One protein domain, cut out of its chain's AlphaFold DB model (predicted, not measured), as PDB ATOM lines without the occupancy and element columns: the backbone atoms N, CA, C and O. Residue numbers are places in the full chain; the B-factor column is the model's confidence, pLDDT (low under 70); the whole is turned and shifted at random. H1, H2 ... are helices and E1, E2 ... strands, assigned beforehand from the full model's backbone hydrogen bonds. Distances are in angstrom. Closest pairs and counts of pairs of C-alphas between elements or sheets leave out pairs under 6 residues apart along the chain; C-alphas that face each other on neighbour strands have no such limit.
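AT A GLANCE: This is residues 161 to 366 of the 366 residues of an uncharacterized protein of Saprolegnia diclina (strain VS20) (UniProt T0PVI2). What is the main shape? It is a long, twisted sheet with H2, H3 and H4 over one face and no named helix on the other; E5 and E6 run side by side along its length. The hairpin of E4 and E5 bends sharply, and H1 packs on the helices, not on the sheet. What makes it up? The printed part has 206 residues with four named helices and eight named strands, in the order H1 E1 E2 H2 H3 H4 E3 E4 E5 E6 E7 E8; its class is mixed, helices and strands. The sheet is branched, antiparallel but for E1 and E4; the whole is compact, with a radius of gyration of the C-alphas of 18.6 A, and spans 62 by 38 by 32 A.

IN THESE COORDINATES: What comes first? H1 is residues 184 to 194, beginning at C-alpha 184 (54.721, -42.940, 31.775); E1 is 198 to 201 and E2 204 to 207. Which helices follow? H2 is residues 212 to 228, 24.1 A from first to last C-alpha; H3 is 237 to 250, 19.9 A; H4 is 253 to 265, 17.3 A. Which strands close the printed part? E3 is residues 272 to 276, E4 284 to 296, 27.3 A, E5 299 to 318, 49.0 A, and E6 325 to 340, 47.1 A. E7 is 353 to 355, and E8 is 359 to 365, ending at C-alpha 365 (22.152, -53.219, 50.887).

HOW THE PARTS SIT: How is the sheet joined? E4 E5 E6 E7 form a meander, each strand the antiparallel neighbour of the one before: N 287 and O 307 are 2.9 A apart, N 308 and O 335 2.9 A, N 338 and O 354 2.9 A, within hydrogen-bond range. E4 bends by 93 degrees at residue 291, E5 by 99 degrees at 302. Likewise E3 pairs with E5 (N 275 and O 315, 2.9 A), E8 with E6 (N 332 and O 361, 2.8 A), E1 with E2 (N 199 and O 206, 2.9 A) and with E4 (N 286 and O 200, 2.8 A). How do the helices stand? H2, H3 and H4 are on the same face; H2 and H3 touch at Thr 220 and Tyr 240, C-alphas 5.2 A apart, and H1 touches H3 at Asp 190 and His 249, 5.9 A. In each helix every O i to N i+4 pair is within hydrogen-bond range.

THE WHOLE: How large is it? The two C-alphas farthest apart, of Asp 232 and Asp 320, are 63.3 A apart. Is it unbroken and sure? The printed part has no cut, and E6 to E7 is the long link. Mean pLDDT of the printed part is 82.4, with residues 293 to 301 and 343 to 352 among those under 70.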
ATOM      1  N   PRO A 161      33.727 -36.023  51.798       89.75
ATOM      2  CA  PRO A 161      34.814 -35.710  50.887       89.75
ATOM      3  C   PRO A 161      35.952 -36.727  51.061       89.75
ATOM      4  O   PRO A 161      36.457 -36.916  52.166       89.75
ATOM      5  N   ALA A 162      36.396 -37.344  49.963       87.81
ATOM      6  CA  ALA A 162      37.549 -38.249  49.965       87.81
ATOM      7  C   ALA A 162      38.805 -37.537  50.503       87.81
ATOM      8  O   ALA A 162      38.908 -36.323  50.332       87.81
ATOM      9  N   PRO A 163      39.765 -38.215  51.142       83.00
ATOM     10  CA  PRO A 163      40.996 -37.599  51.642       83.00
ATOM     11  C   PRO A 163      41.709 -36.768  50.566       83.00
ATOM     12  O   PRO A 163      41.698 -37.113  49.383       83.00
ATOM     13  N   ALA A 164      42.289 -35.631  50.955       73.12
ATOM     14  CA  ALA A 164      43.081 -34.844  50.014       73.12
ATOM     15  C   ALA A 164      44.367 -35.617  49.658       73.12
ATOM     16  O   ALA A 164      44.974 -36.209  50.552       73.12
ATOM     17  N   PRO A 165      44.808 -35.611  48.389       65.50
ATOM     18  CA  PRO A 165      46.051 -36.268  48.005       65.50
ATOM     19  C   PRO A 165      47.242 -35.666  48.767       65.50
ATOM     20  O   PRO A 165      47.346 -34.451  48.926       65.50
ATOM     21  N   ALA A 166      48.146 -36.525  49.241       54.84
ATOM     22  CA  ALA A 166      49.237 -36.161  50.151       54.84
ATOM     23  C   ALA A 166      50.445 -35.460  49.480       54.84
ATOM     24  O   ALA A 166      51.448 -35.190  50.141       54.84
ATOM     25  N   THR A 167      50.398 -35.187  48.175       57.25
ATOM     26  CA  THR A 167      51.568 -34.812  47.361       57.25
ATOM     27  C   THR A 167      51.555 -33.347  46.900       57.25
ATOM     28  O   THR A 167      50.491 -32.793  46.623       57.25
ATOM     29  N   PRO A 168      52.735 -32.702  46.765       52.81
ATOM     30  CA  PRO A 168      52.840 -31.376  46.164       52.81
ATOM     31  C   PRO A 168      52.427 -31.413  44.691       52.81
ATOM     32  O   PRO A 168      52.757 -32.353  43.967       52.81
ATOM     33  N   SER A 169      51.717 -30.370  44.258       57.97
ATOM     34  CA  SER A 169      51.167 -30.235  42.911       57.97
ATOM     35  C   SER A 169      52.267 -30.423  41.855       57.97
ATOM     36  O   SER A 169      53.220 -29.634  41.835       57.97
ATOM     37  N   PRO A 170      52.169 -31.432  40.971       65.81
ATOM     38  CA  PRO A 170      53.075 -31.552  39.835       65.81
ATOM     39  C   PRO A 170      52.959 -30.315  38.924       65.81
ATOM     40  O   PRO A 170      51.970 -29.576  39.015       65.81
ATOM     41  N   PRO A 171      53.938 -30.065  38.035       73.56
ATOM     42  CA  PRO A 171      53.860 -28.931  37.126       73.56
ATOM     43  C   PRO A 171      52.595 -29.011  36.248       73.56
ATOM     44  O   PRO A 171      52.199 -30.107  35.836       73.56
ATOM     45  N   PRO A 172      51.959 -27.862  35.957       76.62
ATOM     46  CA  PRO A 172      50.758 -27.803  35.130       76.62
ATOM     47  C   PRO A 172      51.031 -28.321  33.710       76.62
ATOM     48  O   PRO A 172      52.124 -28.143  33.168       76.62
ATOM     49  N   SER A 173      50.029 -28.955  33.101       78.19
ATOM     50  CA  SER A 173      50.091 -29.424  31.717       78.19
ATOM     51  C   SER A 173      50.027 -28.262  30.734       78.19
ATOM     52  O   SER A 173      49.239 -27.325  30.878       78.19
ATOM     53  N   SER A 174      50.782 -28.383  29.645       76.56
ATOM     54  CA  SER A 174      50.642 -27.481  28.498       76.56
ATOM     55  C   SER A 174      49.332 -27.687  27.718       76.56
ATOM     56  O   SER A 174      48.854 -26.753  27.076       76.56
ATOM     57  N   LEU A 175      48.731 -28.881  27.804       82.31
ATOM     58  CA  LEU A 175      47.513 -29.285  27.093       82.31
ATOM     59  C   LEU A 175      46.243 -29.187  27.951       82.31
ATOM     60  O   LEU A 175      45.174 -28.874  27.429       82.31
ATOM     61  N   LEU A 176      46.355 -29.476  29.251       83.75
ATOM     62  CA  LEU A 176      45.236 -29.535  30.202       83.75
ATOM     63  C   LEU A 176      45.274 -28.416  31.250       83.75
ATOM     64  O   LEU A 176      44.446 -28.392  32.157       83.75
ATOM     65  N   GLY A 177      46.230 -27.492  31.160       82.00
ATOM     66  CA  GLY A 177      46.306 -26.358  32.068       82.00
ATOM     67  C   GLY A 177      46.730 -26.731  33.486       82.00
ATOM     68  O   GLY A 177      47.767 -27.366  33.653       82.00
ATOM     69  N   PRO A 178      45.971 -26.357  34.535       79.94
ATOM     70  CA  PRO A 178      46.370 -26.612  35.923       79.94
ATOM     71  C   PRO A 178      46.425 -28.102  36.277       79.94
ATOM     72  O   PRO A 178      47.011 -28.471  37.292       79.94
ATOM     73  N   ILE A 179      45.820 -28.963  35.457       82.62
ATOM     74  CA  ILE A 179      45.851 -30.407  35.652       82.62
ATOM     75  C   ILE A 179      47.153 -30.959  35.058       82.62
ATOM     76  O   ILE A 179      47.398 -30.737  33.875       82.62
ATOM     77  N   PRO A 180      47.972 -31.711  35.817       83.50
ATOM     78  CA  PRO A 180      49.203 -32.289  35.285       83.50
ATOM     79  C   PRO A 180      48.964 -33.294  34.151       83.50
ATOM     80  O   PRO A 180      47.873 -33.855  34.015       83.50
ATOM     81  N   GLU A 181      50.003 -33.601  33.387       83.19
ATOM     82  CA  GLU A 181      49.984 -34.758  32.486       83.19
ATOM     83  C   GLU A 181      50.265 -36.039  33.268       83.19
ATOM     84  O   GLU A 181      50.993 -36.020  34.259       83.19
ATOM     85  N   VAL A 182      49.683 -37.148  32.816       84.31
ATOM     86  CA  VAL A 182      49.965 -38.474  33.375       84.31
ATOM     87  C   VAL A 182      51.331 -38.923  32.864       84.31
ATOM     88  O   VAL A 182      51.559 -39.007  31.655       84.31
ATOM     89  N   THR A 183      52.252 -39.199  33.781       85.50
ATOM     90  CA  THR A 183      53.595 -39.687  33.459       85.50
ATOM     91  C   THR A 183      53.555 -41.125  32.939       85.50
ATOM     92  O   THR A 183      52.616 -41.880  33.180       85.50
ATOM     93  N   ALA A 184      54.620 -41.560  32.258       83.50
ATOM     94  CA  ALA A 184      54.721 -42.940  31.775       83.50
ATOM     95  C   ALA A 184      54.695 -43.985  32.911       83.50
ATOM     96  O   ALA A 184      54.241 -45.108  32.705       83.50
ATOM     97  N   ILE A 185      55.183 -43.620  34.103       84.62
ATOM     98  CA  ILE A 185      55.183 -44.501  35.277       84.62
ATOM     99  C   ILE A 185      53.761 -44.652  35.818       84.62
ATOM    100  O   ILE A 185      53.336 -45.776  36.072       84.62
ATOM    101  N   GLU A 186      53.029 -43.543  35.958       84.88
ATOM    102  CA  GLU A 186      51.623 -43.553  36.382       84.88
ATOM    103  C   GLU A 186      50.772 -44.345  35.391       84.88
ATOM    104  O   GLU A 186      50.136 -45.314  35.785       84.88
ATOM    105  N   ALA A 187      50.889 -44.055  34.091       82.88
ATOM    106  CA  ALA A 187      50.158 -44.776  33.050       82.88
ATOM    107  C   ALA A 187      50.433 -46.292  33.064       82.88
ATOM    108  O   ALA A 187      49.545 -47.092  32.777       82.88
ATOM    109  N   TYR A 188      51.654 -46.713  33.411       83.50
ATOM    110  CA  TYR A 188      51.986 -48.132  33.543       83.50
ATOM    111  C   TYR A 188      51.317 -48.792  34.759       83.50
ATOM    112  O   TYR A 188      50.930 -49.960  34.673       83.50
ATOM    113  N   GLN A 189      51.177 -48.078  35.880       82.06
ATOM    114  CA  GLN A 189      50.426 -48.584  37.034       82.06
ATOM    115  C   GLN A 189      48.928 -48.612  36.733       82.06
ATOM    116  O   GLN A 189      48.301 -49.655  36.911       82.06
ATOM    117  N   ASP A 190      48.394 -47.535  36.155       83.25
ATOM    118  CA  ASP A 190      46.993 -47.445  35.738       83.25
ATOM    119  C   ASP A 190      46.631 -48.594  34.794       83.25
ATOM    120  O   ASP A 190      45.596 -49.239  34.949       83.25
ATOM    121  N   ALA A 191      47.519 -48.929  33.853       82.56
ATOM    122  CA  ALA A 191      47.320 -50.041  32.933       82.56
ATOM    123  C   ALA A 191      47.163 -51.396  33.644       82.56
ATOM    124  O   ALA A 191      46.371 -52.225  33.194       82.56
ATOM    125  N   LYS A 192      47.886 -51.640  34.744       82.75
ATOM    126  CA  LYS A 192      47.751 -52.881  35.530       82.75
ATOM    127  C   LYS A 192      46.442 -52.940  36.303       82.75
ATOM    128  O   LYS A 192      45.886 -54.024  36.490       82.75
ATOM    129  N   ASP A 193      45.975 -51.796  36.775       79.62
ATOM    130  CA  ASP A 193      44.736 -51.694  37.536       79.62
ATOM    131  C   ASP A 193      43.539 -51.858  36.598       79.62
ATOM    132  O   ASP A 193      42.743 -52.780  36.768       79.62
ATOM    133  N   ILE A 194      43.515 -51.095  35.507       81.62
ATOM    134  CA  ILE A 194      42.447 -51.096  34.504       81.62
ATOM    135  C   ILE A 194      42.272 -52.453  33.816       81.62
ATOM    136  O   ILE A 194      41.145 -52.836  33.510       81.62
ATOM    137  N   GLN A 195      43.345 -53.220  33.593       79.94
ATOM    138  CA  GLN A 195      43.242 -54.561  32.993       79.94
ATOM    139  C   GLN A 195      42.354 -55.527  33.792       79.94
ATOM    140  O   GLN A 195      41.859 -56.506  33.232       79.94
ATOM    141  N   ARG A 196      42.165 -55.269  35.090       76.25
ATOM    142  CA  ARG A 196      41.364 -56.096  35.998       76.25
ATOM    143  C   ARG A 196      39.909 -55.637  36.092       76.25
ATOM    144  O   ARG A 196      39.077 -56.390  36.595       76.25
ATOM    145  N   ASP A 197      39.602 -54.445  35.592       80.12
ATOM    146  CA  ASP A 197      38.308 -53.797  35.757       80.12
ATOM    147  C   ASP A 197      37.481 -53.803  34.462       80.12
ATOM    148  O   ASP A 197      37.971 -54.027  33.355       80.12
ATOM    149  N   GLN A 198      36.179 -53.567  34.596       84.19
ATOM    150  CA  GLN A 198      35.299 -53.255  33.470       84.19
ATOM    151  C   GLN A 198      34.946 -51.776  33.541       84.19
ATOM    152  O   GLN A 198      34.652 -51.277  34.625       84.19
ATOM    153  N   ILE A 199      34.959 -51.084  32.405       88.19
ATOM    154  CA  ILE A 199      34.637 -49.658  32.326       88.19
ATOM    155  C   ILE A 199      33.384 -49.492  31.476       88.19
ATOM    156  O   ILE A 199      33.314 -50.006  30.367       88.19
ATOM    157  N   GLN A 200      32.398 -48.752  31.960       90.50
ATOM    158  CA  GLN A 200      31.197 -48.409  31.209       90.50
ATOM    159  C   GLN A 200      31.224 -46.924  30.858       90.50
ATOM    160  O   GLN A 200      31.120 -46.087  31.744       90.50
ATOM    161  N   VAL A 201      31.324 -46.580  29.573       89.12
ATOM    162  CA  VAL A 201      31.346 -45.190  29.093       89.12
ATOM    163  C   VAL A 201      30.035 -44.873  28.393       89.12
ATOM    164  O   VAL A 201      29.719 -45.493  27.379       89.12
ATOM    165  N   ASN A 202      29.267 -43.913  28.914       84.81
ATOM    166  CA  ASN A 202      27.981 -43.485  28.342       84.81
ATOM    167  C   ASN A 202      27.031 -44.661  28.030       84.81
ATOM    168  O   ASN A 202      26.345 -44.668  27.011       84.81
ATOM    169  N   GLY A 203      27.018 -45.689  28.886       86.12
ATOM    170  CA  GLY A 203      26.203 -46.896  28.693       86.12
ATOM    171  C   GLY A 203      26.877 -48.041  27.928       86.12
ATOM    172  O   GLY A 203      26.363 -49.154  27.952       86.12
ATOM    173  N   ILE A 204      28.028 -47.812  27.291       86.12
ATOM    174  CA  ILE A 204      28.758 -48.826  26.518       86.12
ATOM    175  C   ILE A 204      29.833 -49.461  27.398       86.12
ATOM    176  O   ILE A 204      30.688 -48.761  27.935       86.12
ATOM    177  N   VAL A 205      29.807 -50.788  27.531       87.69
ATOM    178  CA  VAL A 205      30.770 -51.536  28.351       87.69
ATOM    179  C   VAL A 205      32.025 -51.874  27.545       87.69
ATOM    180  O   VAL A 205      31.953 -52.473  26.474       87.69
ATOM    181  N   TYR A 206      33.177 -51.532  28.109       85.06
ATOM    182  CA  TYR A 206      34.511 -51.846  27.626       85.06
ATOM    183  C   TYR A 206      35.209 -52.755  28.647       85.06
ATOM    184  O   TYR A 206      35.448 -52.344  29.787       85.06
ATOM    185  N   PRO A 207      35.542 -54.002  28.279       81.56
ATOM    186  CA  PRO A 207      36.233 -54.902  29.191       81.56
ATOM    187  C   PRO A 207      37.712 -54.511  29.289       81.56
ATOM    188  O   PRO A 207      38.371 -54.371  28.263       81.56
ATOM    189  N   GLY A 208      38.268 -54.397  30.498       71.69
ATOM    190  CA  GLY A 208      39.657 -53.967  30.725       71.69
ATOM    191  C   GLY A 208      40.725 -54.821  30.035       71.69
ATOM    192  O   GLY A 208      41.803 -54.326  29.708       71.69
ATOM    193  N   ILE A 209      40.402 -56.080  29.710       72.75
ATOM    194  CA  ILE A 209      41.283 -57.008  28.983       72.75
ATOM    195  C   ILE A 209      41.719 -56.495  27.598       72.75
ATOM    196  O   ILE A 209      42.723 -56.961  27.066       72.75
ATOM    197  N   VAL A 210      41.005 -55.523  27.013       77.00
ATOM    198  CA  VAL A 210      41.393 -54.896  25.731       77.00
ATOM    199  C   VAL A 210      42.660 -54.043  25.839       77.00
ATOM    200  O   VAL A 210      43.242 -53.681  24.814       77.00
ATOM    201  N   GLY A 211      43.104 -53.748  27.064       81.12
ATOM    202  CA  GLY A 211      44.330 -53.016  27.351       81.12
ATOM    203  C   GLY A 211      44.145 -51.500  27.411       81.12
ATOM    204  O   GLY A 211      43.224 -50.926  26.827       81.12
ATOM    205  N   TYR A 212      45.066 -50.853  28.127       86.31
ATOM    206  CA  TYR A 212      45.044 -49.418  28.416       86.31
ATOM    207  C   TYR A 212      45.031 -48.554  27.149       86.31
ATOM    208  O   TYR A 212      44.171 -47.693  27.008       86.31
ATOM    209  N   ASP A 213      45.915 -48.826  26.186       87.44
ATOM    210  CA  ASP A 213      46.017 -48.020  24.960       87.44
ATOM    211  C   ASP A 213      44.743 -48.093  24.104       87.44
ATOM    212  O   ASP A 213      44.304 -47.087  23.542       87.44
ATOM    213  N   SER A 214      44.103 -49.263  24.051       87.06
ATOM    214  CA  SER A 214      42.817 -49.446  23.369       87.06
ATOM    215  C   SER A 214      41.708 -48.631  24.040       87.06
ATOM    216  O   SER A 214      40.884 -48.030  23.352       87.06
ATOM    217  N   LEU A 215      41.698 -48.575  25.376       88.81
ATOM    218  CA  LEU A 215      40.752 -47.757  26.140       88.81
ATOM    219  C   LEU A 215      41.019 -46.261  25.967       88.81
ATOM    220  O   LEU A 215      40.070 -45.500  25.791       88.81
ATOM    221  N   VAL A 216      42.287 -45.837  25.942       91.38
ATOM    222  CA  VAL A 216      42.672 -44.454  25.619       91.38
ATOM    223  C   VAL A 216      42.166 -44.083  24.228       91.38
ATOM    224  O   VAL A 216      41.543 -43.034  24.070       91.38
ATOM    225  N   ALA A 217      42.373 -44.937  23.224       90.44
ATOM    226  CA  ALA A 217      41.891 -44.697  21.867       90.44
ATOM    227  C   ALA A 217      40.355 -44.609  21.810       90.44
ATOM    228  O   ALA A 217      39.821 -43.670  21.222       90.44
ATOM    229  N   ALA A 218      39.648 -45.529  22.473       90.50
ATOM    230  CA  ALA A 218      38.188 -45.522  22.539       90.50
ATOM    231  C   ALA A 218      37.649 -44.250  23.215       90.50
ATOM    232  O   ALA A 218      36.772 -43.584  22.665       90.50
ATOM    233  N   LEU A 219      38.207 -43.862  24.366       91.94
ATOM    234  CA  LEU A 219      37.829 -42.630  25.062       91.94
ATOM    235  C   LEU A 219      38.153 -41.386  24.240       91.94
ATOM    236  O   LEU A 219      37.345 -40.465  24.198       91.94
ATOM    237  N   THR A 220      39.287 -41.367  23.540       93.56
ATOM    238  CA  THR A 220      39.654 -40.273  22.630       93.56
ATOM    239  C   THR A 220      38.589 -40.094  21.547       93.56
ATOM    240  O   THR A 220      38.160 -38.972  21.283       93.56
ATOM    241  N   THR A 221      38.107 -41.193  20.958       91.50
ATOM    242  CA  THR A 221      37.006 -41.166  19.987       91.50
ATOM    243  C   THR A 221      35.690 -40.714  20.617       91.50
ATOM    244  O   THR A 221      34.983 -39.911  20.016       91.50
ATOM    245  N   VAL A 222      35.356 -41.167  21.831       91.19
ATOM    246  CA  VAL A 222      34.152 -40.700  22.543       91.19
ATOM    247  C   VAL A 222      34.212 -39.192  22.783       91.19
ATOM    248  O   VAL A 222      33.236 -38.504  22.501       91.19
ATOM    249  N   ILE A 223      35.352 -38.675  23.250       91.06
ATOM    250  CA  ILE A 223      35.570 -37.242  23.501       91.06
ATOM    251  C   ILE A 223      35.428 -36.437  22.203       91.06
ATOM    252  O   ILE A 223      34.730 -35.424  22.189       91.06
ATOM    253  N   ALA A 224      36.035 -36.906  21.108       90.19
ATOM    254  CA  ALA A 224      35.902 -36.273  19.798       90.19
ATOM    255  C   ALA A 224      34.434 -36.227  19.339       90.19
ATOM    256  O   ALA A 224      33.945 -35.162  18.975       90.19
ATOM    257  N   ASN A 225      33.709 -37.344  19.454       87.31
ATOM    258  CA  ASN A 225      32.305 -37.441  19.055       87.31
ATOM    259  C   ASN A 225      31.388 -36.533  19.882       87.31
ATOM    260  O   ASN A 225      30.475 -35.921  19.337       87.31
ATOM    261  N   VAL A 226      31.584 -36.444  21.205       83.00
ATOM    262  CA  VAL A 226      30.756 -35.537  22.020       83.00
ATOM    263  C   VAL A 226      31.089 -34.079  21.738       83.00
ATOM    264  O   VAL A 226      30.200 -33.247  21.840       83.00
ATOM    265  N   HIS A 227      32.329 -33.757  21.359       81.81
ATOM    266  CA  HIS A 227      32.710 -32.400  20.983       81.81
ATOM    267  C   HIS A 227      32.172 -32.002  19.601       81.81
ATOM    268  O   HIS A 227      31.638 -30.901  19.460       81.81
ATOM    269  N   SER A 228      32.221 -32.905  18.615       81.81
ATOM    270  CA  SER A 228      31.782 -32.645  17.236       81.81
ATOM    271  C   SER A 228      30.290 -32.309  17.120       81.81
ATOM    272  O   SER A 228      29.860 -31.671  16.166       81.81
ATOM    273  N   VAL A 229      29.479 -32.707  18.108       73.62
ATOM    274  CA  VAL A 229      28.062 -32.312  18.212       73.62
ATOM    275  C   VAL A 229      27.901 -30.805  18.464       73.62
ATOM    276  O   VAL A 229      26.873 -30.231  18.108       73.62
ATOM    277  N   PHE A 230      28.895 -30.154  19.075       65.06
ATOM    278  CA  PHE A 230      28.833 -28.745  19.480       65.06
ATOM    279  C   PHE A 230      29.618 -27.811  18.559       65.06
ATOM    280  O   PHE A 230      29.271 -26.630  18.467       65.06
ATOM    281  N   ARG A 231      30.673 -28.296  17.898       66.25
ATOM    282  CA  ARG A 231      31.500 -27.498  16.989       66.25
ATOM    283  C   ARG A 231      32.123 -28.375  15.905       66.25
ATOM    284  O   ARG A 231      32.463 -29.521  16.178       66.25
ATOM    285  N   ASP A 232      32.297 -27.819  14.707       62.97
ATOM    286  CA  ASP A 232      33.011 -28.498  13.620       62.97
ATOM    287  C   ASP A 232      34.467 -28.806  14.012       62.97
ATOM    288  O   ASP A 232      35.104 -28.047  14.747       62.97
ATOM    289  N   GLU A 233      34.965 -29.951  13.536       60.44
ATOM    290  CA  GLU A 233      36.244 -30.543  13.934       60.44
ATOM    291  C   GLU A 233      37.453 -29.664  13.566       60.44
ATOM    292  O   GLU A 233      37.914 -29.661  12.425       60.44
ATOM    293  N   ASP A 234      38.044 -29.004  14.562       63.22
ATOM    294  CA  ASP A 234      39.488 -28.761  14.569       63.22
ATOM    295  C   ASP A 234      40.183 -30.018  15.124       63.22
ATOM    296  O   ASP A 234      39.752 -30.578  16.141       63.22
ATOM    297  N   ASP A 235      41.267 -30.474  14.485       71.56
ATOM    298  CA  ASP A 235      42.031 -31.642  14.945       71.56
ATOM    299  C   ASP A 235      42.756 -31.335  16.270       71.56
ATOM    300  O   ASP A 235      43.894 -30.863  16.308       71.56
ATOM    301  N   LYS A 236      42.064 -31.596  17.385       84.38
ATOM    302  CA  LYS A 236      42.572 -31.476  18.762       84.38
ATOM    303  C   LYS A 236      42.937 -32.831  19.361       84.38
ATOM    304  O   LYS A 236      42.936 -32.999  20.581       84.38
ATOM    305  N   ARG A 237      43.269 -33.815  18.523       88.62
ATOM    306  CA  ARG A 237      43.539 -35.188  18.962       88.62
ATOM    307  C   ARG A 237      44.557 -35.311  20.107       88.62
ATOM    308  O   ARG A 237      44.252 -36.054  21.040       88.62
ATOM    309  N   PRO A 238      45.693 -34.576  20.134       90.19
ATOM    310  CA  PRO A 238      46.614 -34.630  21.274       90.19
ATOM    311  C   PRO A 238      45.962 -34.205  22.598       90.19
ATOM    312  O   PRO A 238      46.259 -34.767  23.649       90.19
ATOM    313  N   GLN A 239      45.040 -33.237  22.551       89.38
ATOM    314  CA  GLN A 239      44.309 -32.775  23.727       89.38
ATOM    315  C   GLN A 239      43.307 -33.833  24.204       89.38
ATOM    316  O   GLN A 239      43.256 -34.129  25.394       89.38
ATOM    317  N   TYR A 240      42.549 -34.441  23.287       92.12
ATOM    318  CA  TYR A 240      41.601 -35.508  23.624       92.12
ATOM    319  C   TYR A 240      42.300 -36.731  24.220       92.12
ATOM    320  O   TYR A 240      41.806 -37.307  25.187       92.12
ATOM    321  N   GLU A 241      43.468 -37.099  23.694       93.06
ATOM    322  CA  GLU A 241      44.267 -38.199  24.233       93.06
ATOM    323  C   GLU A 241      44.767 -37.882  25.651       93.06
ATOM    324  O   GLU A 241      44.688 -38.730  26.543       93.06
ATOM    325  N   ALA A 242      45.229 -36.650  25.894       91.12
ATOM    326  CA  ALA A 242      45.625 -36.205  27.228       91.12
ATOM    327  C   ALA A 242      44.442 -36.227  28.216       91.12
ATOM    328  O   ALA A 242      44.592 -36.715  29.338       91.12
ATOM    329  N   MET A 243      43.257 -35.768  27.793       92.44
ATOM    330  CA  MET A 243      42.023 -35.856  28.585       92.44
ATOM    331  C   MET A 243      41.667 -37.315  28.893       92.44
ATOM    332  O   MET A 243      41.397 -37.640  30.045       92.44
ATOM    333  N   ALA A 244      41.720 -38.209  27.899       92.69
ATOM    334  CA  ALA A 244      41.428 -39.630  28.068       92.69
ATOM    335  C   ALA A 244      42.369 -40.297  29.082       92.69
ATOM    336  O   ALA A 244      41.899 -40.962  30.004       92.69
ATOM    337  N   LYS A 245      43.685 -40.070  28.968       92.06
ATOM    338  CA  LYS A 245      44.676 -40.576  29.935       92.06
ATOM    339  C   LYS A 245      44.400 -40.061  31.341       92.06
ATOM    340  O   LYS A 245      44.419 -40.835  32.289       92.06
ATOM    341  N   ARG A 246      44.096 -38.768  31.483       91.50
ATOM    342  CA  ARG A 246      43.777 -38.187  32.791       91.50
ATOM    343  C   ARG A 246      42.489 -38.766  33.381       91.50
ATOM    344  O   ARG A 246      42.465 -39.047  34.572       91.50
ATOM    345  N   VAL A 247      41.448 -38.972  32.572       91.44
ATOM    346  CA  VAL A 247      40.207 -39.634  33.007       91.44
ATOM    347  C   VAL A 247      40.497 -41.045  33.513       91.44
ATOM    348  O   VAL A 247      40.033 -41.391  34.595       91.44
ATOM    349  N   LEU A 248      41.290 -41.826  32.770       89.19
ATOM    350  CA  LEU A 248      41.680 -43.185  33.159       89.19
ATOM    351  C   LEU A 248      42.505 -43.217  34.446       89.19
ATOM    352  O   LEU A 248      42.237 -44.029  35.321       89.19
ATOM    353  N   HIS A 249      43.451 -42.293  34.587       87.19
ATOM    354  CA  HIS A 249      44.257 -42.166  35.793       87.19
ATOM    355  C   HIS A 249      43.398 -41.888  37.034       87.19
ATOM    356  O   HIS A 249      43.597 -42.496  38.077       87.19
ATOM    357  N   THR A 250      42.389 -41.016  36.916       83.06
ATOM    358  CA  THR A 250      41.459 -40.706  38.016       83.06
ATOM    359  C   THR A 250      40.461 -41.834  38.307       83.06
ATOM    360  O   THR A 250      39.881 -41.873  39.391       83.06
ATOM    361  N   ILE A 251      40.218 -42.746  37.359       78.19
ATOM    362  CA  ILE A 251      39.288 -43.868  37.532       78.19
ATOM    363  C   ILE A 251      40.034 -45.183  37.641       78.19
ATOM    364  O   ILE A 251      40.047 -46.018  36.742       78.19
ATOM    365  N   ASN A 252      40.626 -45.386  38.807       78.31
ATOM    366  CA  ASN A 252      41.186 -46.672  39.166       78.31
ATOM    367  C   ASN A 252      40.489 -47.197  40.433       78.31
ATOM    368  O   ASN A 252      40.115 -46.450  41.349       78.31
ATOM    369  N   ARG A 253      40.239 -48.509  40.463       81.38
ATOM    370  CA  ARG A 253      39.562 -49.166  41.587       81.38
ATOM    371  C   ARG A 253      40.397 -49.135  42.867       81.38
ATOM    372  O   ARG A 253      39.836 -49.128  43.958       81.38
ATOM    373  N   THR A 254      41.720 -49.075  42.742       82.31
ATOM    374  CA  THR A 254      42.657 -49.009  43.870       82.31
ATOM    375  C   THR A 254      42.457 -47.733  44.696       82.31
ATOM    376  O   THR A 254      42.277 -47.799  45.908       82.31
ATOM    377  N   GLU A 255      42.426 -46.573  44.048       82.75
ATOM    378  CA  GLU A 255      42.265 -45.250  44.654       82.75
ATOM    379  C   GLU A 255      40.835 -45.030  45.135       82.75
ATOM    380  O   GLU A 255      40.623 -44.594  46.267       82.75
ATOM    381  N   SER A 256      39.844 -45.363  44.303       85.81
ATOM    382  CA  SER A 256      38.432 -45.224  44.678       85.81
ATOM    383  C   SER A 256      38.048 -46.164  45.824       85.81
ATOM    384  O   SER A 256      37.383 -45.730  46.764       85.81
ATOM    385  N   GLY A 257      38.519 -47.414  45.809       87.62
ATOM    386  CA  GLY A 257      38.327 -48.379  46.892       87.62
ATOM    387  C   GLY A 257      39.110 -48.020  48.158       87.62
ATOM    388  O   GLY A 257      38.562 -48.104  49.254       87.62
ATOM    389  N   GLY A 258      40.356 -47.556  48.020       88.56
ATOM    390  CA  GLY A 258      41.174 -47.086  49.141       88.56
ATOM    391  C   GLY A 258      40.560 -45.871  49.836       88.56
ATOM    392  O   GLY A 258      40.391 -45.885  51.051       88.56
ATOM    393  N   SER A 259      40.126 -44.871  49.063       89.88
ATOM    394  CA  SER A 259      39.447 -43.676  49.585       89.88
ATOM    395  C   SER A 259      38.124 -44.026  50.265       89.88
ATOM    396  O   SER A 259      37.816 -43.500  51.332       89.88
ATOM    397  N   SER A 260      37.342 -44.923  49.655       91.12
ATOM    398  CA  SER A 260      36.069 -45.401  50.209       91.12
ATOM    399  C   SER A 260      36.273 -46.124  51.536       91.12
ATOM    400  O   SER A 260      35.571 -45.839  52.505       91.12
ATOM    401  N   TYR A 261      37.269 -47.013  51.597       91.38
ATOM    402  CA  TYR A 261      37.633 -47.717  52.820       91.38
ATOM    403  C   TYR A 261      38.125 -46.753  53.899       91.38
ATOM    404  O   TYR A 261      37.692 -46.867  55.038       91.38
ATOM    405  N   GLU A 262      38.981 -45.788  53.555       92.38
ATOM    406  CA  GLU A 262      39.509 -44.821  54.518       92.38
ATOM    407  C   GLU A 262      38.382 -43.998  55.151       92.38
ATOM    408  O   GLU A 262      38.266 -43.967  56.376       92.38
ATOM    409  N   VAL A 263      37.499 -43.406  54.342       92.00
ATOM    410  CA  VAL A 263      36.364 -42.627  54.860       92.00
ATOM    411  C   VAL A 263      35.434 -43.491  55.705       92.00
ATOM    412  O   VAL A 263      35.046 -43.074  56.791       92.00
ATOM    413  N   LEU A 264      35.086 -44.693  55.240       92.06
ATOM    414  CA  LEU A 264      34.190 -45.565  55.995       92.06
ATOM    415  C   LEU A 264      34.840 -46.045  57.302       92.06
ATOM    416  O   LEU A 264      34.178 -46.079  58.332       92.06
ATOM    417  N   SER A 265      36.145 -46.335  57.298       91.44
ATOM    418  CA  SER A 265      36.895 -46.743  58.492       91.44
ATOM    419  C   SER A 265      36.940 -45.658  59.568       91.44
ATOM    420  O   SER A 265      36.894 -45.977  60.751       91.44
ATOM    421  N   GLN A 266      36.942 -44.379  59.176       90.81
ATOM    422  CA  GLN A 266      36.873 -43.246  60.106       90.81
ATOM    423  C   GLN A 266      35.517 -43.120  60.811       90.81
ATOM    424  O   GLN A 266      35.404 -42.348  61.760       90.81
ATOM    425  N   LEU A 267      34.495 -43.839  60.343       90.00
ATOM    426  CA  LEU A 267      33.181 -43.891  60.976       90.00
ATOM    427  C   LEU A 267      33.027 -45.111  61.886       90.00
ATOM    428  O   LEU A 267      32.033 -45.198  62.588       90.00
ATOM    429  N   MET A 268      33.943 -46.080  61.860       93.81
ATOM    430  CA  MET A 268      33.750 -47.328  62.599       93.81
ATOM    431  C   MET A 268      34.122 -47.145  64.077       93.81
ATOM    432  O   MET A 268      35.284 -46.841  64.368       93.81
ATOM    433  N   PRO A 269      33.186 -47.347  65.023       92.62
ATOM    434  CA  PRO A 269      33.526 -47.398  66.439       92.62
ATOM    435  C   PRO A 269      34.340 -48.668  66.754       92.62
ATOM    436  O   PRO A 269      34.320 -49.623  65.975       92.62
ATOM    437  N   PRO A 270      35.001 -48.752  67.925       92.88
ATOM    438  CA  PRO A 270      35.807 -49.918  68.308       92.88
ATOM    439  C   PRO A 270      35.048 -51.252  68.348       92.88
ATOM    440  O   PRO A 270      35.672 -52.305  68.275       92.88
ATOM    441  N   ILE A 271      33.720 -51.202  68.481       93.44
ATOM    442  CA  ILE A 271      32.832 -52.373  68.510       93.44
ATOM    443  C   ILE A 271      32.525 -52.940  67.116       93.44
ATOM    444  O   ILE A 271      31.958 -54.023  67.020       93.44
ATOM    445  N   ALA A 272      32.865 -52.214  66.046       94.56
ATOM    446  CA  ALA A 272      32.520 -52.562  64.673       94.56
ATOM    447  C   ALA A 272      33.769 -52.905  63.852       94.56
ATOM    448  O   ALA A 272      34.774 -52.192  63.874       94.56
ATOM    449  N   LEU A 273      33.684 -53.968  63.056       93.94
ATOM    450  CA  LEU A 273      34.706 -54.365  62.095       93.94
ATOM    451  C   LEU A 273      34.207 -54.159  60.665       93.94
ATOM    452  O   LEU A 273      33.179 -54.700  60.259       93.94
ATOM    453  N   LEU A 274      34.986 -53.431  59.867       93.31
ATOM    454  CA  LEU A 274      34.709 -53.221  58.450       93.31
ATOM    455  C   LEU A 274      35.395 -54.283  57.586       93.31
ATOM    456  O   LEU A 274      36.622 -54.392  57.567       93.31
ATOM    457  N   ARG A 275      34.611 -55.022  56.796       90.25
ATOM    458  CA  ARG A 275      35.108 -56.056  55.882       90.25
ATOM    459  C   ARG A 275      34.742 -55.734  54.430       90.25
ATOM    460  O   ARG A 275      33.559 -55.623  54.115       90.25
ATOM    461  N   PRO A 276      35.714 -55.643  53.505       87.00
ATOM    462  CA  PRO A 276      35.419 -55.511  52.081       87.00
ATOM    463  C   PRO A 276      34.649 -56.728  51.555       87.00
ATOM    464  O   PRO A 276      35.032 -57.870  51.813       87.00
ATOM    465  N   ASN A 277      33.595 -56.488  50.778       82.06
ATOM    466  CA  ASN A 277      32.838 -57.521  50.075       82.06
ATOM    467  C   ASN A 277      32.960 -57.316  48.561       82.06
ATOM    468  O   ASN A 277      32.019 -56.957  47.861       82.06
ATOM    469  N   SER A 278      34.169 -57.527  48.046       64.00
ATOM    470  CA  SER A 278      34.549 -57.224  46.663       64.00
ATOM    471  C   SER A 278      34.224 -58.332  45.652       64.00
ATOM    472  O   SER A 278      34.755 -58.311  44.541       64.00
ATOM    473  N   LYS A 279      33.385 -59.315  46.013       63.50
ATOM    474  CA  LYS A 279      33.139 -60.495  45.166       63.50
ATOM    475  C   LYS A 279      32.453 -60.164  43.836       63.50
ATOM    476  O   LYS A 279      32.726 -60.865  42.871       63.50
ATOM    477  N   ASP A 280      31.703 -59.062  43.764       58.62
ATOM    478  CA  ASP A 280      31.030 -58.583  42.550       58.62
ATOM    479  C   ASP A 280      31.203 -57.065  42.394       58.62
ATOM    480  O   ASP A 280      30.283 -56.272  42.582       58.62
ATOM    481  N   ALA A 281      32.427 -56.625  42.105       65.94
ATOM    482  CA  ALA A 281      32.699 -55.203  41.942       65.94
ATOM    483  C   ALA A 281      32.158 -54.683  40.594       65.94
ATOM    484  O   ALA A 281      32.675 -55.029  39.524       65.94
ATOM    485  N   ASN A 282      31.145 -53.815  40.668       80.88
ATOM    486  CA  ASN A 282      30.467 -53.197  39.526       80.88
ATOM    487  C   ASN A 282      31.428 -52.479  38.571       80.88
ATOM    488  O   ASN A 282      32.467 -51.964  38.986       80.88
ATOM    489  N   ALA A 283      31.061 -52.405  37.289       84.25
ATOM    490  CA  ALA A 283      31.843 -51.666  36.303       84.25
ATOM    491  C   ALA A 283      32.071 -50.206  36.739       84.25
ATOM    492  O   ALA A 283      31.187 -49.558  37.300       84.25
ATOM    493  N   LEU A 284      33.260 -49.684  36.446       89.00
ATOM    494  CA  LEU A 284      33.618 -48.285  36.639       89.00
ATOM    495  C   LEU A 284      32.831 -47.439  35.629       89.00
ATOM    496  O   LEU A 284      33.039 -47.560  34.421       89.00
ATOM    497  N   VAL A 285      31.907 -46.599  36.095       91.81
ATOM    498  CA  VAL A 285      30.991 -45.846  35.229       91.81
ATOM    499  C   VAL A 285      31.550 -44.459  34.924       91.81
ATOM    500  O   VAL A 285      31.831 -43.662  35.819       91.81
ATOM    501  N   LEU A 286      31.647 -44.150  33.636       91.06
ATOM    502  CA  LEU A 286      32.029 -42.866  33.069       91.06
ATOM    503  C   LEU A 286      30.845 -42.273  32.313       91.06
ATOM    504  O   LEU A 286      30.401 -42.819  31.304       91.06
ATOM    505  N   ASN A 287      30.371 -41.118  32.768       90.81
ATOM    506  CA  ASN A 287      29.445 -40.287  32.010       90.81
ATOM    507  C   ASN A 287      30.203 -39.075  31.483       90.81
ATOM    508  O   ASN A 287      30.744 -38.291  32.263       90.81
ATOM    509  N   ILE A 288      30.256 -38.953  30.164       88.06
ATOM    510  CA  ILE A 288      31.018 -37.954  29.431       88.06
ATOM    511  C   ILE A 288      30.050 -37.167  28.560       88.06
ATOM    512  O   ILE A 288      29.392 -37.731  27.684       88.06
ATOM    513  N   ASP A 289      30.002 -35.860  28.774       83.31
ATOM    514  CA  ASP A 289      29.257 -34.934  27.932       83.31
ATOM    515  C   ASP A 289      30.046 -33.635  27.716       83.31
ATOM    516  O   ASP A 289      31.176 -33.472  28.186       83.31
ATOM    517  N   VAL A 290      29.444 -32.703  26.981       76.06
ATOM    518  CA  VAL A 290      29.937 -31.332  26.863       76.06
ATOM    519  C   VAL A 290      28.930 -30.399  27.514       76.06
ATOM    520  O   VAL A 290      27.714 -30.554  27.375       76.06
ATOM    521  N   GLY A 291      29.425 -29.409  28.246       70.94
ATOM    522  CA  GLY A 291      28.565 -28.396  28.831       70.94
ATOM    523  C   GLY A 291      29.311 -27.391  29.695       70.94
ATOM    524  O   GLY A 291      30.540 -27.438  29.803       70.94
ATOM    525  N   PRO A 292      28.575 -26.437  30.283       70.56
ATOM    526  CA  PRO A 292      29.167 -25.407  31.114       70.56
ATOM    527  C   PRO A 292      29.635 -25.976  32.459       70.56
ATOM    528  O   PRO A 292      28.971 -26.835  33.048       70.56
ATOM    529  N   TYR A 293      30.754 -25.456  32.958       64.94
ATOM    530  CA  TYR A 293      31.265 -25.686  34.310       64.94
ATOM    531  C   TYR A 293      32.077 -24.477  34.787       64.94
ATOM    532  O   TYR A 293      32.568 -23.675  33.996       64.94
ATOM    533  N   GLU A 294      32.226 -24.353  36.097       66.88
ATOM    534  CA  GLU A 294      32.981 -23.278  36.738       66.88
ATOM    535  C   GLU A 294      34.411 -23.760  37.018       66.88
ATOM    536  O   GLU A 294      34.592 -24.607  37.885       66.88
ATOM    537  N   ALA A 295      35.421 -23.293  36.275       65.25
ATOM    538  CA  ALA A 295      36.810 -23.752  36.426       65.25
ATOM    539  C   ALA A 295      37.466 -23.248  37.721       65.25
ATOM    540  O   ALA A 295      38.229 -23.968  38.361       65.25
ATOM    541  N   SER A 296      37.140 -22.020  38.111       67.00
ATOM    542  CA  SER A 296      37.483 -21.402  39.390       67.00
ATOM    543  C   SER A 296      36.356 -20.452  39.792       67.00
ATOM    544  O   SER A 296      35.468 -20.197  38.981       67.00
ATOM    545  N   ALA A 297      36.365 -19.950  41.031       64.38
ATOM    546  CA  ALA A 297      35.291 -19.107  41.556       64.38
ATOM    547  C   ALA A 297      34.909 -17.983  40.572       64.38
ATOM    548  O   ALA A 297      35.713 -17.103  40.261       64.38
ATOM    549  N   HIS A 298      33.671 -18.043  40.087       58.47
ATOM    550  CA  HIS A 298      33.046 -17.146  39.118       58.47
ATOM    551  C   HIS A 298      33.632 -17.159  37.694       58.47
ATOM    552  O   HIS A 298      33.275 -16.308  36.877       58.47
ATOM    553  N   VAL A 299      34.473 -18.138  37.354       63.41
ATOM    554  CA  VAL A 299      35.059 -18.313  36.016       63.41
ATOM    555  C   VAL A 299      34.400 -19.492  35.308       63.41
ATOM    556  O   VAL A 299      34.752 -20.656  35.513       63.41
ATOM    557  N   TRP A 300      33.446 -19.184  34.433       64.19
ATOM    558  CA  TRP A 300      32.714 -20.181  33.657       64.19
ATOM    559  C   TRP A 300      33.424 -20.539  32.356       64.19
ATOM    560  O   TRP A 300      33.904 -19.684  31.615       64.19
ATOM    561  N   CYS A 301      33.453 -21.834  32.082       68.38
ATOM    562  CA  CYS A 301      34.053 -22.445  30.912       68.38
ATOM    563  C   CYS A 301      33.024 -23.345  30.224       68.38
ATOM    564  O   CYS A 301      32.080 -23.830  30.851       68.38
ATOM    565  N   LEU A 302      33.227 -23.586  28.930       70.06
ATOM    566  CA  LEU A 302      32.529 -24.619  28.172       70.06
ATOM    567  C   LEU A 302      33.545 -25.690  27.787       70.06
ATOM    568  O   LEU A 302      34.629 -25.369  27.294       70.06
ATOM    569  N   GLY A 303      33.193 -26.953  27.992       77.12
ATOM    570  CA  GLY A 303      34.100 -28.036  27.656       77.12
ATOM    571  C   GLY A 303      33.591 -29.406  28.057       77.12
ATOM    572  O   GLY A 303      32.404 -29.586  28.337       77.12
ATOM    573  N   LEU A 304      34.509 -30.366  28.060       84.75
ATOM    574  CA  LEU A 304      34.257 -31.740  28.459       84.75
ATOM    575  C   LEU A 304      33.903 -31.778  29.943       84.75
ATOM    576  O   LEU A 304      34.659 -31.250  30.760       84.75
ATOM    577  N   ARG A 305      32.804 -32.440  30.304       84.38
ATOM    578  CA  ARG A 305      32.484 -32.781  31.692       84.38
ATOM    579  C   ARG A 305      32.457 -34.291  31.817       84.38
ATOM    580  O   ARG A 305      31.847 -34.990  31.012       84.38
ATOM    581  N   VAL A 306      33.125 -34.784  32.846       90.38
ATOM    582  CA  VAL A 306      33.237 -36.207  33.126       90.38
ATOM    583  C   VAL A 306      32.769 -36.438  34.547       90.38
ATOM    584  O   VAL A 306      33.307 -35.856  35.488       90.38
ATOM    585  N   ARG A 307      31.768 -37.298  34.714       90.62
ATOM    586  CA  ARG A 307      31.352 -37.822  36.012       90.62
ATOM    587  C   ARG A 307      31.764 -39.278  36.098       90.62
ATOM    588  O   ARG A 307      31.337 -40.097  35.288       90.62
ATOM    589  N   LEU A 308      32.569 -39.570  37.105       90.31
ATOM    590  CA  LEU A 308      33.084 -40.896  37.397       90.31
ATOM    591  C   LEU A 308      32.293 -41.445  38.575       90.31
ATOM    592  O   LEU A 308      32.063 -40.726  39.550       90.31
ATOM    593  N   THR A 309      31.819 -42.679  38.486       91.00
ATOM    594  CA  THR A 309      31.073 -43.324  39.566       91.00
ATOM    595  C   THR A 309      31.451 -44.793  39.644       91.00
ATOM    596  O   THR A 309      31.451 -45.495  38.640       91.00
ATOM    597  N   THR A 310      31.778 -45.257  40.840       89.94
ATOM    598  CA  THR A 310      32.001 -46.675  41.124       89.94
ATOM    599  C   THR A 310      31.405 -47.000  42.474       89.94
ATOM    600  O   THR A 310      31.357 -46.134  43.348       89.94
ATOM    601  N   SER A 311      30.963 -48.239  42.640       89.56
ATOM    602  CA  SER A 311      30.474 -48.722  43.919       89.56
ATOM    603  C   SER A 311      31.317 -49.896  44.404       89.56
ATOM    604  O   SER A 311      31.868 -50.660  43.607       89.56
ATOM    605  N   THR A 312      31.505 -49.979  45.715       88.75
ATOM    606  CA  THR A 312      32.186 -51.091  46.374       88.75
ATOM    607  C   THR A 312      31.356 -51.504  47.573       88.75
ATOM    608  O   THR A 312      31.038 -50.672  48.421       88.75
ATOM    609  N   ALA A 313      31.026 -52.789  47.651       90.50
ATOM    610  CA  ALA A 313      30.289 -53.323  48.779       90.50
ATOM    611  C   ALA A 313      31.223 -53.628  49.959       90.50
ATOM    612  O   ALA A 313      32.338 -54.134  49.798       90.50
ATOM    613  N   TYR A 314      30.726 -53.367  51.162       91.75
ATOM    614  CA  TYR A 314      31.350 -53.699  52.433       91.75
ATOM    615  C   TYR A 314      30.319 -54.340  53.356       91.75
ATOM    616  O   TYR A 314      29.113 -54.185  53.177       91.75
ATOM    617  N   VAL A 315      30.802 -55.074  54.349       93.06
ATOM    618  CA  VAL A 315      29.987 -55.637  55.421       93.06
ATOM    619  C   VAL A 315      30.560 -55.156  56.742       93.06
ATOM    620  O   VAL A 315      31.772 -55.233  56.953       93.06
ATOM    621  N   ILE A 316      29.690 -54.644  57.605       93.75
ATOM    622  CA  ILE A 316      30.027 -54.282  58.979       93.75
ATOM    623  C   ILE A 316      29.645 -55.452  59.868       93.75
ATOM    624  O   ILE A 316      28.528 -55.959  59.780       93.75
ATOM    625  N   CYS A 317      30.591 -55.883  60.690       94.81
ATOM    626  CA  CYS A 317      30.450 -57.007  61.604       94.81
ATOM    627  C   CYS A 317      30.732 -56.557  63.038       94.81
ATOM    628  O   CYS A 317      31.307 -55.485  63.249       94.81
ATOM    629  N   ASP A 318      30.406 -57.412  63.999       95.00
ATOM    630  CA  ASP A 318      30.927 -57.292  65.356       95.00
ATOM    631  C   ASP A 318      32.465 -57.412  65.355       95.00
ATOM    632  O   ASP A 318      33.052 -58.191  64.592       95.00
ATOM    633  N   ALA A 319      33.136 -56.592  66.165       94.25
ATOM    634  CA  ALA A 319      34.594 -56.589  66.255       94.25
ATOM    635  C   ALA A 319      35.168 -57.822  66.970       94.25
ATOM    636  O   ALA A 319      36.260 -58.272  66.609       94.25
ATOM    637  N   ASP A 320      34.443 -58.375  67.943       93.69
ATOM    638  CA  ASP A 320      34.837 -59.566  68.695       93.69
ATOM    639  C   ASP A 320      34.399 -60.858  67.979       93.69
ATOM    640  O   ASP A 320      35.091 -61.877  68.073       93.69
ATOM    641  N   ASP A 321      33.300 -60.813  67.215       93.25
ATOM    642  CA  ASP A 321      32.838 -61.906  66.349       93.25
ATOM    643  C   ASP A 321      32.612 -61.462  64.884       93.25
ATOM    644  O   ASP A 321      31.500 -61.104  64.491       93.25
ATOM    645  N   PRO A 322      33.627 -61.599  64.005       88.62
ATOM    646  CA  PRO A 322      33.528 -61.258  62.581       88.62
ATOM    647  C   PRO A 322      32.505 -62.075  61.769       88.62
ATOM    648  O   PRO A 322      32.407 -61.885  60.550       88.62
ATOM    649  N   THR A 323      31.820 -63.040  62.394       91.38
ATOM    650  CA  THR A 323      30.721 -63.801  61.791       91.38
ATOM    651  C   THR A 323      29.339 -63.225  62.108       91.38
ATOM    652  O   THR A 323      28.401 -63.527  61.368       91.38
ATOM    653  N   ASP A 324      29.206 -62.365  63.129       93.31
ATOM    654  CA  ASP A 324      27.987 -61.581  63.364       93.31
ATOM    655  C   ASP A 324      27.979 -60.354  62.449       93.31
ATOM    656  O   ASP A 324      28.575 -59.316  62.734       93.31
ATOM    657  N   GLU A 325      27.303 -60.484  61.312       93.62
ATOM    658  CA  GLU A 325      27.129 -59.403  60.347       93.62
ATOM    659  C   GLU A 325      25.988 -58.477  60.794       93.62
ATOM    660  O   GLU A 325      24.864 -58.906  61.063       93.62
ATOM    661  N   TRP A 326      26.271 -57.180  60.886       93.31
ATOM    662  CA  TRP A 326      25.310 -56.171  61.327       93.31
ATOM    663  C   TRP A 326      24.554 -55.564  60.155       93.31
ATOM    664  O   TRP A 326      23.330 -55.460  60.195       93.31
ATOM    665  N   CYS A 327      25.283 -55.163  59.113       91.88
ATOM    666  CA  CYS A 327      24.705 -54.650  57.879       91.88
ATOM    667  C   CYS A 327      25.688 -54.760  56.707       91.88
ATOM    668  O   CYS A 327      26.909 -54.787  56.880       91.88
ATOM    669  N   ALA A 328      25.138 -54.798  55.496       92.00
ATOM    670  CA  ALA A 328      25.887 -54.669  54.256       92.00
ATOM    671  C   ALA A 328      25.666 -53.270  53.670       92.00
ATOM    672  O   ALA A 328      24.567 -52.722  53.743       92.00
ATOM    673  N   ILE A 329      26.715 -52.679  53.104       91.38
ATOM    674  CA  ILE A 329      26.715 -51.295  52.627       91.38
ATOM    675  C   ILE A 329      27.329 -51.244  51.241       91.38
ATOM    676  O   ILE A 329      28.411 -51.784  51.018       91.38
ATOM    677  N   ASP A 330      26.667 -50.547  50.330       91.62
ATOM    678  CA  ASP A 330      27.234 -50.118  49.064       91.62
ATOM    679  C   ASP A 330      27.823 -48.716  49.235       91.62
ATOM    680  O   ASP A 330      27.142 -47.768  49.637       91.62
ATOM    681  N   VAL A 331      29.118 -48.592  48.968       92.44
ATOM    682  CA  VAL A 331      29.842 -47.327  49.055       92.44
ATOM    683  C   VAL A 331      30.057 -46.806  47.650       92.44
ATOM    684  O   VAL A 331      30.784 -47.408  46.861       92.44
ATOM    685  N   VAL A 332      29.441 -45.671  47.344       92.12
ATOM    686  CA  VAL A 332      29.505 -45.033  46.034       92.12
ATOM    687  C   VAL A 332      30.541 -43.922  46.068       92.12
ATOM    688  O   VAL A 332      30.349 -42.888  46.706       92.12
ATOM    689  N   TYR A 333      31.626 -44.114  45.328       92.88
ATOM    690  CA  TYR A 333      32.621 -43.087  45.053       92.88
ATOM    691  C   TYR A 333      32.224 -42.331  43.784       92.88
ATOM    692  O   TYR A 333      32.051 -42.925  42.717       92.88
ATOM    693  N   CYS A 334      32.111 -41.008  43.881       91.62
ATOM    694  CA  CYS A 334      31.816 -40.121  42.767       91.62
ATOM    695  C   CYS A 334      32.892 -39.044  42.642       91.62
ATOM    696  O   CYS A 334      33.107 -38.260  43.563       91.62
ATOM    697  N   ASN A 335      33.501 -38.930  41.467       90.69
ATOM    698  CA  ASN A 335      34.424 -37.843  41.155       90.69
ATOM    699  C   ASN A 335      33.960 -37.101  39.895       90.69
ATOM    700  O   ASN A 335      33.141 -37.610  39.122       90.69
ATOM    701  N   ARG A 336      34.419 -35.864  39.714       89.56
ATOM    702  CA  ARG A 336      34.089 -35.024  38.567       89.56
ATOM    703  C   ARG A 336      35.345 -34.353  38.036       89.56
ATOM    704  O   ARG A 336      36.125 -33.775  38.786       89.56
ATOM    705  N   LEU A 337      35.498 -34.409  36.721       90.38
ATOM    706  CA  LEU A 337      36.546 -33.721  35.983       90.38
ATOM    707  C   LEU A 337      35.890 -32.815  34.950       90.38
ATOM    708  O   LEU A 337      34.845 -33.154  34.389       90.38
ATOM    709  N   ALA A 338      36.524 -31.689  34.664       86.81
ATOM    710  CA  ALA A 338      36.135 -30.851  33.548       86.81
ATOM    711  C   ALA A 338      37.356 -30.276  32.832       86.81
ATOM    712  O   ALA A 338      38.352 -29.931  33.471       86.81
ATOM    713  N   PHE A 339      37.272 -30.163  31.507       88.31
ATOM    714  CA  PHE A 339      38.375 -29.711  30.658       88.31
ATOM    715  C   PHE A 339      37.875 -28.769  29.572       88.31
ATOM    716  O   PHE A 339      36.920 -29.082  28.864       88.31
ATOM    717  N   ALA A 340      38.559 -27.643  29.390       82.00
ATOM    718  CA  ALA A 340      38.211 -26.685  28.356       82.00
ATOM    719  C   ALA A 340      38.725 -27.178  27.008       82.00
ATOM    720  O   ALA A 340      39.900 -27.512  26.858       82.00
ATOM    721  N   PHE A 341      37.874 -27.113  25.989       75.88
ATOM    722  CA  PHE A 341      38.333 -27.276  24.609       75.88
ATOM    723  C   PHE A 341      38.979 -26.002  24.051       75.88
ATOM    724  O   PHE A 341      39.534 -26.017  22.959       75.88
ATOM    725  N   GLY A 342      38.921 -24.885  24.783       71.31
ATOM    726  CA  GLY A 342      39.474 -23.601  24.343       71.31
ATOM    727  C   GLY A 342      38.718 -22.951  23.183       71.31
ATOM    728  O   GLY A 342      39.263 -22.109  22.480       71.31
ATOM    729  N   ASP A 343      37.473 -23.371  22.966       65.75
ATOM    730  CA  ASP A 343      36.611 -22.871  21.894       65.75
ATOM    731  C   ASP A 343      35.864 -21.588  22.258       65.75
ATOM    732  O   ASP A 343      35.332 -20.896  21.387       65.75
ATOM    733  N   SER A 344      35.846 -21.259  23.548       56.38
ATOM    734  CA  SER A 344      35.279 -20.026  24.077       56.38
ATOM    735  C   SER A 344      36.271 -18.872  23.905       56.38
ATOM    736  O   SER A 344      37.438 -19.021  24.270       56.38
ATOM    737  N   PRO A 345      35.830 -17.678  23.470       52.78
ATOM    738  CA  PRO A 345      36.697 -16.497  23.424       52.78
ATOM    739  C   PRO A 345      37.174 -16.051  24.819       52.78
ATOM    740  O   PRO A 345      38.076 -15.225  24.925       52.78
ATOM    741  N   TYR A 346      36.578 -16.594  25.885       50.62
ATOM    742  CA  TYR A 346      36.884 -16.276  27.279       50.62
ATOM    743  C   TYR A 346      37.726 -17.350  27.976       50.62
ATOM    744  O   TYR A 346      38.046 -17.206  29.153       50.62
ATOM    745  N   THR A 347      38.067 -18.442  27.287       57.81
ATOM    746  CA  THR A 347      38.733 -19.588  27.910       57.81
ATOM    747  C   THR A 347      39.748 -20.188  26.949       57.81
ATOM    748  O   THR A 347      39.361 -20.721  25.915       57.81
ATOM    749  N   SER A 348      41.043 -20.153  27.280       63.69
ATOM    750  CA  SER A 348      42.036 -20.916  26.512       63.69
ATOM    751  C   SER A 348      41.977 -22.406  26.870       63.69
ATOM    752  O   SER A 348      41.550 -22.781  27.967       63.69
ATOM    753  N   THR A 349      42.447 -23.260  25.954       63.84
ATOM    754  CA  THR A 349      42.581 -24.720  26.143       63.84
ATOM    755  C   THR A 349      43.315 -25.085  27.436       63.84
ATOM    756  O   THR A 349      42.966 -26.055  28.099       63.84
ATOM    757  N   SER A 350      44.300 -24.274  27.819       61.75
ATOM    758  CA  SER A 350      45.182 -24.473  28.971       61.75
ATOM    759  C   SER A 350      44.741 -23.760  30.257       61.75
ATOM    760  O   SER A 350      45.491 -23.756  31.225       61.75
ATOM    761  N   MET A 351      43.570 -23.116  30.303       62.81
ATOM    762  CA  MET A 351      43.163 -22.323  31.481       62.81
ATOM    763  C   MET A 351      41.892 -22.815  32.170       62.81
ATOM    764  O   MET A 351      41.643 -22.442  33.312       62.81
ATOM    765  N   GLY A 352      41.088 -23.653  31.517       68.88
ATOM    766  CA  GLY A 352      39.798 -24.077  32.056       68.88
ATOM    767  C   GLY A 352      39.771 -25.551  32.415       68.88
ATOM    768  O   GLY A 352      39.004 -26.282  31.815       68.88
ATOM    769  N   ALA A 353      40.578 -26.035  33.348       82.38
ATOM    770  CA  ALA A 353      40.470 -27.429  33.775       82.38
ATOM    771  C   ALA A 353      40.254 -27.531  35.280       82.38
ATOM    772  O   ALA A 353      40.793 -26.734  36.045       82.38
ATOM    773  N   ARG A 354      39.432 -28.498  35.690       82.00
ATOM    774  CA  ARG A 354      39.004 -28.683  37.074       82.00
ATOM    775  C   ARG A 354      38.961 -30.160  37.427       82.00
ATOM    776  O   ARG A 354      38.426 -30.967  36.670       82.00
ATOM    777  N   VAL A 355      39.491 -30.481  38.600       84.25
ATOM    778  CA  VAL A 355      39.315 -31.775  39.264       84.25
ATOM    779  C   VAL A 355      38.601 -31.489  40.569       84.25
ATOM    780  O   VAL A 355      39.117 -30.738  41.397       84.25
ATOM    781  N   ASP A 356      37.405 -32.038  40.730       83.56
ATOM    782  CA  ASP A 356      36.670 -31.903  41.978       83.56
ATOM    783  C   ASP A 356      37.284 -32.844  43.024       83.56
ATOM    784  O   ASP A 356      37.924 -33.851  42.713       83.56
ATOM    785  N   ARG A 357      37.072 -32.532  44.302       85.19
ATOM    786  CA  ARG A 357      37.339 -33.497  45.368       85.19
ATOM    787  C   ARG A 357      36.257 -34.569  45.312       85.19
ATOM    788  O   ARG A 357      35.069 -34.234  45.351       85.19
ATOM    789  N   ALA A 358      36.661 -35.833  45.226       88.69
ATOM    790  CA  ALA A 358      35.714 -36.934  45.167       88.69
ATOM    791  C   ALA A 358      34.802 -36.963  46.400       88.69
ATOM    792  O   ALA A 358      35.184 -36.553  47.499       88.69
ATOM    793  N   ARG A 359      33.580 -37.442  46.192       91.19
ATOM    794  CA  ARG A 359      32.522 -37.548  47.190       91.19
ATOM    795  C   ARG A 359      32.122 -39.003  47.335       91.19
ATOM    796  O   ARG A 359      31.956 -39.698  46.338       91.19
ATOM    797  N   ILE A 360      31.984 -39.437  48.576       92.44
ATOM    798  CA  ILE A 360      31.683 -40.811  48.948       92.44
ATOM    799  C   ILE A 360      30.341 -40.810  49.670       92.44
ATOM    800  O   ILE A 360      30.173 -40.105  50.660       92.44
ATOM    801  N   SER A 361      29.378 -41.568  49.164       91.25
ATOM    802  CA  SER A 361      28.063 -41.750  49.784       91.25
ATOM    803  C   SER A 361      27.823 -43.221  50.083       91.25
ATOM    804  O   SER A 361      28.392 -44.089  49.420       91.25
ATOM    805  N   PHE A 362      26.963 -43.503  51.053       91.00
ATOM    806  CA  PHE A 362      26.674 -44.861  51.500       91.00
ATOM    807  C   PHE A 362      25.208 -45.203  51.267       91.00
ATOM    808  O   PHE A 362      24.348 -44.335  51.385       91.00
ATOM    809  N   ALA A 363      24.930 -46.469  50.986       87.75
ATOM    810  CA  ALA A 363      23.582 -47.016  50.949       87.75
ATOM    811  C   ALA A 363      23.575 -48.396  51.609       87.75
ATOM    812  O   ALA A 363      24.470 -49.200  51.363       87.75
ATOM    813  N   VAL A 364      22.576 -48.691  52.442       84.19
ATOM    814  CA  VAL A 364      22.415 -50.035  53.016       84.19
ATOM    815  C   VAL A 364      21.920 -50.992  51.927       84.19
ATOM    816  O   VAL A 364      20.959 -50.689  51.221       84.19
ATOM    817  N   ILE A 365      22.573 -52.145  51.791       81.94
ATOM    818  CA  ILE A 365      22.152 -53.219  50.887       81.94
ATOM    819  C   ILE A 365      21.075 -54.025  51.617       81.94
ATOM    820  O   ILE A 365      21.340 -54.583  52.681       81.94
ATOM    821  N   SER A 366      19.860 -54.020  51.061       60.28
ATOM    822  CA  SER A 366      18.681 -54.716  51.604       60.28
ATOM    823  C   SER A 366      18.700 -56.212  51.329       60.28
ATOM    824  O   SER A 366      19.068 -56.585  50.189       60.28
TER     825      SER A 366